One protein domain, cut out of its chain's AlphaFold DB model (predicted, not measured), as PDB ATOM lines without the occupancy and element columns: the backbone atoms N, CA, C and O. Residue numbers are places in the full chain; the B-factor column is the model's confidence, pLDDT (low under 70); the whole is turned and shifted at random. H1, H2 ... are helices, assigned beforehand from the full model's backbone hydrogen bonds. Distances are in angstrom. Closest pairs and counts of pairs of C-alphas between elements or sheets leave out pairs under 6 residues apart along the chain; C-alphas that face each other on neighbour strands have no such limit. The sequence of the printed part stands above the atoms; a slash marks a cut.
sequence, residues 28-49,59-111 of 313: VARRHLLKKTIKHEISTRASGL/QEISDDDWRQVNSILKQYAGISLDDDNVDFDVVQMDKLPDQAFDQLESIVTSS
ATOM      1  N   VAL A  28     223.417 187.434 172.149       64.75
ATOM      2  CA  VAL A  28     223.207 186.779 173.454       64.75
ATOM      3  C   VAL A  28     224.081 187.398 174.551       64.75
ATOM      4  O   VAL A  28     223.581 187.701 175.636       64.75
ATOM      5  N   ALA A  29     225.367 187.648 174.278       64.25
ATOM      6  CA  ALA A  29     226.266 188.290 175.239       64.25
ATOM      7  C   ALA A  29     225.827 189.728 175.580       64.25
ATOM      8  O   ALA A  29     225.839 190.114 176.752       64.25
ATOM      9  N   ARG A  30     225.371 190.498 174.580       63.44
ATOM     10  CA  ARG A  30     224.810 191.849 174.769       63.44
ATOM     11  C   ARG A  30     223.530 191.822 175.603       63.44
ATOM     12  O   ARG A  30     223.442 192.566 176.578       63.44
ATOM     13  N   ARG A  31     222.592 190.911 175.309       67.00
ATOM     14  CA  ARG A  31     221.377 190.707 176.122       67.00
ATOM     15  C   ARG A  31     221.726 190.371 177.576       67.00
ATOM     16  O   ARG A  31     221.098 190.896 178.491       67.00
ATOM     17  N   HIS A  32     222.749 189.546 177.813       68.75
ATOM     18  CA  HIS A  32     223.204 189.215 179.168       68.75
ATOM     19  C   HIS A  32     223.803 190.411 179.920       68.75
ATOM     20  O   HIS A  32     223.549 190.566 181.117       68.75
ATOM     21  N   LEU A  33     224.592 191.253 179.248       65.81
ATOM     22  CA  LEU A  33     225.182 192.453 179.849       65.81
ATOM     23  C   LEU A  33     224.112 193.510 180.165       65.81
ATOM     24  O   LEU A  33     224.140 194.125 181.230       65.81
ATOM     25  N   LEU A  34     223.124 193.656 179.283       66.25
ATOM     26  CA  LEU A  34     221.984 194.540 179.492       66.25
ATOM     27  C   LEU A  34     221.123 194.083 180.671       66.25
ATOM     28  O   LEU A  34     220.810 194.888 181.544       66.25
ATOM     29  N   LYS A  35     220.816 192.778 180.748       71.06
ATOM     30  CA  LYS A  35     220.141 192.174 181.907       71.06
ATOM     31  C   LYS A  35     220.857 192.525 183.209       71.06
ATOM     32  O   LYS A  35     220.203 192.871 184.187       71.06
ATOM     33  N   LYS A  36     222.195 192.477 183.228       73.12
ATOM     34  CA  LYS A  36     222.993 192.864 184.403       73.12
ATOM     35  C   LYS A  36     222.907 194.361 184.711       73.12
ATOM     36  O   LYS A  36     222.769 194.707 185.877       73.12
ATOM     37  N   THR A  37     222.966 195.218 183.694       74.31
ATOM     38  CA  THR A  37     222.968 196.684 183.854       74.31
ATOM     39  C   THR A  37     221.616 197.197 184.346       74.31
ATOM     40  O   THR A  37     221.560 197.875 185.365       74.31
ATOM     41  N   ILE A  38     220.522 196.787 183.694       72.44
ATOM     42  CA  ILE A  38     219.153 197.149 184.094       72.44
ATOM     43  C   ILE A  38     218.868 196.652 185.514       72.44
ATOM     44  O   ILE A  38     218.359 197.395 186.347       72.44
ATOM     45  N   LYS A  39     219.264 195.414 185.828       70.56
ATOM     46  CA  LYS A  39     219.124 194.863 187.179       70.56
ATOM     47  C   LYS A  39     219.912 195.659 188.220       70.56
ATOM     48  O   LYS A  39     219.401 195.876 189.312       70.56
ATOM     49  N   HIS A  40     221.140 196.067 187.901       72.19
ATOM     50  CA  HIS A  40     221.970 196.847 188.815       72.19
ATOM     51  C   HIS A  40     221.377 198.235 189.080       72.19
ATOM     52  O   HIS A  40     221.278 198.626 190.238       72.19
ATOM     53  N   GLU A  41     220.920 198.937 188.042       73.25
ATOM     54  CA  GLU A  41     220.266 200.248 188.167       73.25
ATOM     55  C   GLU A  41     218.969 200.169 188.977       73.25
ATOM     56  O   GLU A  41     218.803 200.911 189.947       73.25
ATOM     57  N   ILE A  42     218.074 199.224 188.651       69.19
ATOM     58  CA  ILE A  42     216.809 199.079 189.384       69.19
ATOM     59  C   ILE A  42     217.075 198.686 190.842       69.19
ATOM     60  O   ILE A  42     216.490 199.274 191.744       69.19
ATOM     61  N   SER A  43     217.992 197.745 191.099       63.34
ATOM     62  CA  SER A  43     218.346 197.333 192.465       63.34
ATOM     63  C   SER A  43     218.973 198.475 193.271       63.34
ATOM     64  O   SER A  43     218.623 198.653 194.436       63.34
ATOM     65  N   THR A  44     219.848 199.278 192.662       67.12
ATOM     66  CA  THR A  44     220.487 200.426 193.326       67.12
ATOM     67  C   THR A  44     219.452 201.478 193.723       67.12
ATOM     68  O   THR A  44     219.470 201.956 194.854       67.12
ATOM     69  N   ARG A  45     218.506 201.795 192.829       67.00
ATOM     70  CA  ARG A  45     217.440 202.768 193.109       67.00
ATOM     71  C   ARG A  45     216.423 202.251 194.130       67.00
ATOM     72  O   ARG A  45     216.157 202.958 195.097       67.00
ATOM     73  N   ALA A  46     215.947 201.013 193.973       62.47
ATOM     74  CA  ALA A  46     214.950 200.402 194.861       62.47
ATOM     75  C   ALA A  46     215.440 200.245 196.309       62.47
ATOM     76  O   ALA A  46     214.661 200.271 197.257       62.47
ATOM     77  N   SER A  47     216.751 200.085 196.498       65.81
ATOM     78  CA  SER A  47     217.327 199.957 197.839       65.81
ATOM     79  C   SER A  47     217.406 201.300 198.575       65.81
ATOM     80  O   SER A  47     217.616 201.316 199.784       65.81
ATOM     81  N   GLY A  48     217.332 202.437 197.866       54.19
ATOM     82  CA  GLY A  48     217.693 203.752 198.415       54.19
ATOM     83  C   GLY A  48     219.141 203.830 198.932       54.19
ATOM     84  O   GLY A  48     219.518 204.804 199.585       54.19
ATOM     85  N   LEU A  49     219.953 202.799 198.664       47.06
ATOM     86  CA  LEU A  49     221.318 202.637 199.148       47.06
ATOM     87  C   LEU A  49     222.302 203.169 198.108       47.06
ATOM     88  O   LEU A  49     222.168 202.939 196.907       47.06
ATOM     89  N   GLN A  59     220.255 188.264 192.896       66.50
ATOM     90  CA  GLN A  59     219.065 187.405 192.905       66.50
ATOM     91  C   GLN A  59     218.488 187.254 191.495       66.50
ATOM     92  O   GLN A  59     218.269 188.249 190.813       66.50
ATOM     93  N   GLU A  60     218.342 186.033 190.991       75.00
ATOM     94  CA  GLU A  60     217.916 185.776 189.609       75.00
ATOM     95  C   GLU A  60     216.490 186.314 189.372       75.00
ATOM     96  O   GLU A  60     215.579 186.002 190.131       75.00
ATOM     97  N   ILE A  61     216.315 187.180 188.364       76.38
ATOM     98  CA  ILE A  61     214.996 187.711 187.975       76.38
ATOM     99  C   ILE A  61     214.289 186.607 187.189       76.38
ATOM    100  O   ILE A  61     214.906 186.018 186.298       76.38
ATOM    101  N   SER A  62     213.024 186.329 187.506       86.12
ATOM    102  CA  SER A  62     212.260 185.298 186.799       86.12
ATOM    103  C   SER A  62     212.005 185.685 185.333       86.12
ATOM    104  O   SER A  62     211.992 186.865 184.973       86.12
ATOM    105  N   ASP A  63     211.772 184.699 184.462       85.81
ATOM    106  CA  ASP A  63     211.446 184.969 183.053       85.81
ATOM    107  C   ASP A  63     210.161 185.801 182.897       85.81
ATOM    108  O   ASP A  63     210.048 186.602 181.967       85.81
ATOM    109  N   ASP A  64     209.206 185.655 183.818       88.25
ATOM    110  CA  ASP A  64     207.958 186.418 183.806       88.25
ATOM    111  C   ASP A  64     208.164 187.873 184.242       88.25
ATOM    112  O   ASP A  64     207.619 188.780 183.608       88.25
ATOM    113  N   ASP A  65     209.015 188.122 185.238       87.44
ATOM    114  CA  ASP A  65     209.428 189.481 185.607       87.44
ATOM    115  C   ASP A  65     210.175 190.150 184.446       87.44
ATOM    116  O   ASP A  65     209.960 191.323 184.138       87.44
ATOM    117  N   TRP A  66     210.999 189.385 183.722       85.75
ATOM    118  CA  TRP A  66     211.706 189.898 182.551       85.75
ATOM    119  C   TRP A  66     210.763 190.270 181.399       85.75
ATOM    120  O   TRP A  66     210.965 191.293 180.738       85.75
ATOM    121  N   ARG A  67     209.699 189.490 181.170       89.56
ATOM    122  CA  ARG A  67     208.645 189.840 180.201       89.56
ATOM    123  C   ARG A  67     207.940 191.141 180.578       89.56
ATOM    124  O   ARG A  67     207.648 191.945 179.693       89.56
ATOM    125  N   GLN A  68     207.700 191.370 181.868       91.94
ATOM    126  CA  GLN A  68     207.085 192.607 182.351       91.94
ATOM    127  C   GLN A  68     208.015 193.814 182.168       91.94
ATOM    128  O   GLN A  68     207.582 194.827 181.621       91.94
ATOM    129  N   VAL A  69     209.307 193.683 182.501       88.94
ATOM    130  CA  VAL A  69     210.324 194.722 182.240       88.94
ATOM    131  C   VAL A  69     210.364 195.088 180.753       88.94
ATOM    132  O   VAL A  69     210.317 196.266 180.399       88.94
ATOM    133  N   ASN A  70     210.388 194.089 179.868       89.00
ATOM    134  CA  ASN A  70     210.377 194.311 178.422       89.00
ATOM    135  C   ASN A  70     209.096 195.026 177.949       89.00
ATOM    136  O   ASN A  70     209.159 195.932 177.120       89.00
ATOM    137  N   SER A  71     207.937 194.671 178.512       93.31
ATOM    138  CA  SER A  71     206.668 195.345 178.213       93.31
ATOM    139  C   SER A  71     206.694 196.826 178.601       93.31
ATOM    140  O   SER A  71     206.231 197.663 177.827       93.31
ATOM    141  N   ILE A  72     207.268 197.164 179.760       91.06
ATOM    142  CA  ILE A  72     207.384 198.551 180.235       91.06
ATOM    143  C   ILE A  72     208.316 199.355 179.324       91.06
ATOM    144  O   ILE A  72     207.953 200.442 178.876       91.06
ATOM    145  N   LEU A  73     209.490 198.817 178.981       88.88
ATOM    146  CA  LEU A  73     210.431 199.500 178.084       88.88
ATOM    147  C   LEU A  73     209.832 199.727 176.693       88.88
ATOM    148  O   LEU A  73     210.003 200.798 176.104       88.88
ATOM    149  N   LYS A  74     209.048 198.766 176.202       90.88
ATOM    150  CA  LYS A  74     208.329 198.900 174.937       90.88
ATOM    151  C   LYS A  74     207.248 199.970 175.003       90.88
ATOM    152  O   LYS A  74     207.102 200.740 174.060       90.88
ATOM    153  N   GLN A  75     206.512 200.036 176.109       93.50
ATOM    154  CA  GLN A  75     205.450 201.016 176.308       93.50
ATOM    155  C   GLN A  75     205.988 202.446 176.432       93.50
ATOM    156  O   GLN A  75     205.425 203.356 175.828       93.50
ATOM    157  N   TYR A  76     207.050 202.650 177.211       90.00
ATOM    158  CA  TYR A  76     207.503 203.992 177.591       90.00
ATOM    159  C   TYR A  76     208.657 204.531 176.753       90.00
ATOM    160  O   TYR A  76     208.782 205.745 176.615       90.00
ATOM    161  N   ALA A  77     209.476 203.657 176.171       85.88
ATOM    162  CA  ALA A  77     210.604 204.061 175.339       85.88
ATOM    163  C   ALA A  77     210.512 203.549 173.895       85.88
ATOM    164  O   ALA A  77     211.388 203.842 173.088       85.88
ATOM    165  N   GLY A  78     209.467 202.786 173.544       88.25
ATOM    166  CA  GLY A  78     209.343 202.181 172.214       88.25
ATOM    167  C   GLY A  78     210.389 201.095 171.941       88.25
ATOM    168  O   GLY A  78     210.573 200.704 170.791       88.25
ATOM    169  N   ILE A  79     211.078 200.608 172.978       84.06
ATOM    170  CA  ILE A  79     212.188 199.658 172.860       84.06
ATOM    171  C   ILE A  79     211.693 198.243 173.142       84.06
ATOM    172  O   ILE A  79     211.156 197.970 174.210       84.06
ATOM    173  N   SER A  80     211.930 197.318 172.214       86.50
ATOM    174  CA  SER A  80     211.677 195.889 172.412       86.50
ATOM    175  C   SER A  80     213.002 195.163 172.614       86.50
ATOM    176  O   SER A  80     213.782 195.055 171.677       86.50
ATOM    177  N   LEU A  81     213.259 194.618 173.804       81.06
ATOM    178  CA  LEU A  81     214.489 193.869 174.102       81.06
ATOM    179  C   LEU A  81     214.603 192.540 173.338       81.06
ATOM    180  O   LEU A  81     215.672 191.927 173.323       81.06
ATOM    181  N   ASP A  82     213.507 192.102 172.718       81.69
ATOM    182  CA  ASP A  82     213.474 190.941 171.828       81.69
ATOM    183  C   ASP A  82     213.895 191.275 170.386       81.69
ATOM    184  O   ASP A  82     214.061 190.358 169.586       81.69
ATOM    185  N   ASP A  83     214.048 192.559 170.036       80.19
ATOM    186  CA  ASP A  83     214.483 192.976 168.700       80.19
ATOM    187  C   ASP A  83     216.019 193.002 168.627       80.19
ATOM    188  O   ASP A  83     216.702 193.662 169.413       80.19
ATOM    189  N   ASP A  84     216.573 192.255 167.674       74.69
ATOM    190  CA  ASP A  84     218.017 192.119 167.468       74.69
ATOM    191  C   ASP A  84     218.684 193.396 166.933       74.69
ATOM    192  O   ASP A  84     219.914 193.494 166.946       74.69
ATOM    193  N   ASN A  85     217.895 194.384 166.492       73.25
ATOM    194  CA  ASN A  85     218.382 195.636 165.909       73.25
ATOM    195  C   ASN A  85     218.328 196.843 166.856       73.25
ATOM    196  O   ASN A  85     218.516 197.974 166.404       73.25
ATOM    197  N   VAL A  86     218.070 196.648 168.152       69.88
ATOM    198  CA  VAL A  86     218.058 197.772 169.099       69.88
ATOM    199  C   VAL A  86     219.472 198.316 169.291       69.88
ATOM    200  O   VAL A  86     220.370 197.617 169.767       69.88
ATOM    201  N   ASP A  87     219.655 199.588 168.939       64.38
ATOM    202  CA  ASP A  87     220.844 200.354 169.291       64.38
ATOM    203  C   ASP A  87     220.776 200.733 170.778       64.38
ATOM    204  O   ASP A  87     219.924 201.511 171.213       64.38
ATOM    205  N   PHE A  88     221.643 200.113 171.578       59.66
ATOM    206  CA  PHE A  88     221.603 200.218 173.035       59.66
ATOM    207  C   PHE A  88     222.067 201.582 173.555       59.66
ATOM    208  O   PHE A  88     221.669 201.959 174.657       59.66
ATOM    209  N   ASP A  89     222.811 202.350 172.755       58.97
ATOM    210  CA  ASP A  89     223.218 203.718 173.107       58.97
ATOM    211  C   ASP A  89     222.024 204.698 173.085       58.97
ATOM    212  O   ASP A  89     222.099 205.809 173.611       58.97
ATOM    213  N   VAL A  90     220.883 204.272 172.529       58.62
ATOM    214  CA  VAL A  90     219.634 205.046 172.479       58.62
ATOM    215  C   VAL A  90     218.789 204.852 173.744       58.62
ATOM    216  O   VAL A  90     217.868 205.633 173.999       58.62
ATOM    217  N   VAL A  91     219.099 203.853 174.580       65.06
ATOM    218  CA  VAL A  91     218.341 203.578 175.807       65.06
ATOM    219  C   VAL A  91     218.768 204.531 176.925       65.06
ATOM    220  O   VAL A  91     219.479 204.181 177.864       65.06
ATOM    221  N   GLN A  92     218.305 205.769 176.817       77.31
ATOM    222  CA  GLN A  92     218.489 206.809 177.818       77.31
ATOM    223  C   GLN A  92     217.513 206.572 178.976       77.31
ATOM    224  O   GLN A  92     216.366 207.018 178.945       77.31
ATOM    225  N   MET A  93     217.950 205.801 179.980       75.44
ATOM    226  CA  MET A  93     217.168 205.488 181.189       75.44
ATOM    227  C   MET A  93     216.671 206.753 181.903       75.44
ATOM    228  O   MET A  93     215.584 206.757 182.466       75.44
ATOM    229  N   ASP A  94     217.426 207.846 181.835       77.94
ATOM    230  CA  ASP A  94     217.076 209.173 182.349       77.94
ATOM    231  C   ASP A  94     215.874 209.825 181.642       77.94
ATOM    232  O   ASP A  94     215.300 210.775 182.170       77.94
ATOM    233  N   LYS A  95     215.462 209.311 180.476       80.25
ATOM    234  CA  LYS A  95     214.285 209.782 179.732       80.25
ATOM    235  C   LYS A  95     213.014 208.977 179.995       80.25
ATOM    236  O   LYS A  95     211.962 209.339 179.464       80.25
ATOM    237  N   LEU A  96     213.082 207.896 180.771       84.06
ATOM    238  CA  LEU A  96     211.877 207.183 181.183       84.06
ATOM    239  C   LEU A  96     211.086 208.047 182.180       84.06
ATOM    240  O   LEU A  96     211.686 208.603 183.099       84.06
ATOM    241  N   PRO A  97     209.756 208.178 182.025       88.69
ATOM    242  CA  PRO A  97     208.949 208.912 182.992       88.69
ATOM    243  C   PRO A  97     208.935 208.184 184.340       88.69
ATOM    244  O   PRO A  97     209.014 206.955 184.373       88.69
ATOM    245  N   ASP A  98     208.744 208.920 185.437       85.06
ATOM    246  CA  ASP A  98     208.723 208.372 186.805       85.06
ATOM    247  C   ASP A  98     207.778 207.164 186.942       85.06
ATOM    248  O   ASP A  98     208.140 206.144 187.516       85.06
ATOM    249  N   GLN A  99     206.622 207.203 186.270       90.31
ATOM    250  CA  GLN A  99     205.655 206.099 186.252       90.31
ATOM    251  C   GLN A  99     206.224 204.776 185.695       90.31
ATOM    252  O   GLN A  99     205.758 203.694 186.060       90.31
ATOM    253  N   ALA A 100     207.187 204.841 184.771       89.31
ATOM    254  CA  ALA A 100     207.868 203.660 184.250       89.31
ATOM    255  C   ALA A 100     208.845 203.097 185.290       89.31
ATOM    256  O   ALA A 100     208.928 201.880 185.450       89.31
ATOM    257  N   PHE A 101     209.536 203.970 186.027       85.69
ATOM    258  CA  PHE A 101     210.410 203.564 187.125       85.69
ATOM    259  C   PHE A 101     209.630 202.939 188.278       85.69
ATOM    260  O   PHE A 101     210.011 201.857 188.712       85.69
ATOM    261  N   ASP A 102     208.506 203.530 188.686       87.19
ATOM    262  CA  ASP A 102     207.646 202.979 189.740       87.19
ATOM    263  C   ASP A 102     207.192 201.545 189.409       87.19
ATOM    264  O   ASP A 102     207.169 200.658 190.263       87.19
ATOM    265  N   GLN A 103     206.865 201.283 188.137       90.56
ATOM    266  CA  GLN A 103     206.493 199.942 187.675       90.56
ATOM    267  C   GLN A 103     207.683 198.975 187.666       90.56
ATOM    268  O   GLN A 103     207.537 197.825 188.079       90.56
ATOM    269  N   LEU A 104     208.864 199.424 187.226       87.81
ATOM    270  CA  LEU A 104     210.085 198.611 187.247       87.81
ATOM    271  C   LEU A 104     210.506 198.258 188.681       87.81
ATOM    272  O   LEU A 104     210.884 197.117 188.953       87.81
ATOM    273  N   GLU A 105     210.403 199.210 189.603       87.25
ATOM    274  CA  GLU A 105     210.686 199.019 191.022       87.25
ATOM    275  C   GLU A 105     209.676 198.068 191.672       87.25
ATOM    276  O   GLU A 105     210.068 197.156 192.403       87.25
ATOM    277  N   SER A 106     208.386 198.195 191.341       88.44
ATOM    278  CA  SER A 106     207.343 197.274 191.810       88.44
ATOM    279  C   SER A 106     207.602 195.825 191.385       88.44
ATOM    280  O   SER A 106     207.306 194.911 192.158       88.44
ATOM    281  N   ILE A 107     208.139 195.591 190.183       86.12
ATOM    282  CA  ILE A 107     208.492 194.240 189.718       86.12
ATOM    283  C   ILE A 107     209.646 193.693 190.558       86.12
ATOM    284  O   ILE A 107     209.532 192.611 191.128       86.12
ATOM    285  N   VAL A 108     210.731 194.461 190.695       81.38
ATOM    286  CA  VAL A 108     211.931 194.004 191.413       81.38
ATOM    287  C   VAL A 108     211.654 193.767 192.895       81.38
ATOM    288  O   VAL A 108     212.119 192.775 193.449       81.38
ATOM    289  N   THR A 109     210.854 194.619 193.534       82.19
ATOM    290  CA  THR A 109     210.468 194.458 194.945       82.19
ATOM    291  C   THR A 109     209.526 193.269 195.164       82.19
ATOM    292  O   THR A 109     209.662 192.559 196.162       82.19
ATOM    293  N   SER A 110     208.623 192.979 194.220       82.50
ATOM    294  CA  SER A 110     207.708 191.828 194.310       82.50
ATOM    295  C   SER A 110     208.431 190.482 194.196       82.50
ATOM    296  O   SER A 110     208.035 189.518 194.858       82.50
ATOM    297  N   SER A 111     209.517 190.407 193.420       74.75
ATOM    298  CA  SER A 111     210.330 189.188 193.286       74.75
ATOM    299  C   SER A 111     211.081 188.820 194.574       74.75
ATOM    300  O   SER A 111     211.394 187.649 194.789       74.75
TER     301      SER A 111
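AT A GLANCE: This is residues 28 to 49 and 59 to 111 of the 313 residues of an uncharacterized protein of Ophiocordyceps unilateralis (UniProt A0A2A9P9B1). Two antiparallel helices, H2 and H3, lie side by side as a helical hairpin, and a longer helix, H1, runs crosswise to them on one side, meeting H3 near its own last turns. A long looping stretch, residues 78 to 97, joins H2 to H3. The printed part has 75 residues with three named helices, H1, H2 and H3 in chain order, no named strand, and the class all helix. It is compact, with a radius of gyration of the C-alphas of 11.8 A, and rounded, with spans of 32 by 25 by 21 A.

HOW THE PARTS SIT: H1, residues 28 to 46, touches H3, residues 98 to 111, with residues 42 to 46 alone, and H3 touches it with residues 104 to 109 alone. Their closest C-alphas, those of Ala 46 and Glu 105, are 5.9 A apart. Their lines stand about perpendicular, at 83 degrees. H2, residues 63 to 77, touches H3, with the closest C-alphas, those of Val 69 and Leu 104, 6.3 A apart. H2 and H3 form a helical hairpin at a shallow tilt of 2 degrees, opposite ways. H1 and H2 are apart. In H1, H2 and H3 every O i to N i+4 pair is within hydrogen-bond range.

IN THESE COORDINATES: H1 begins at C-alpha 28, (223.207, 186.779, 173.454), and is 26.7 A long from first to last C-alpha. H2 measures 20.6 A from C-alpha 63, at (211.446, 184.969, 183.053), to C-alpha 77. H3 measures 20.3 A and ends at C-alpha 111, (210.330, 189.188, 193.286).

THE WHOLE: The C-alphas of Leu 49 and Asn 85 are the two farthest apart, at 34.1 A. Residues 50 to 58 are not printed, and C-alphas 49 and 59 across this cut are 16.6 A apart; the link from H1 to H2 runs across it. The link from H2 to H3 is long, 20 residues. The mean pLDDT of the printed part is 77.5, and residues 28 to 34, 42 to 49, 59 and 86 to 91 are under 70.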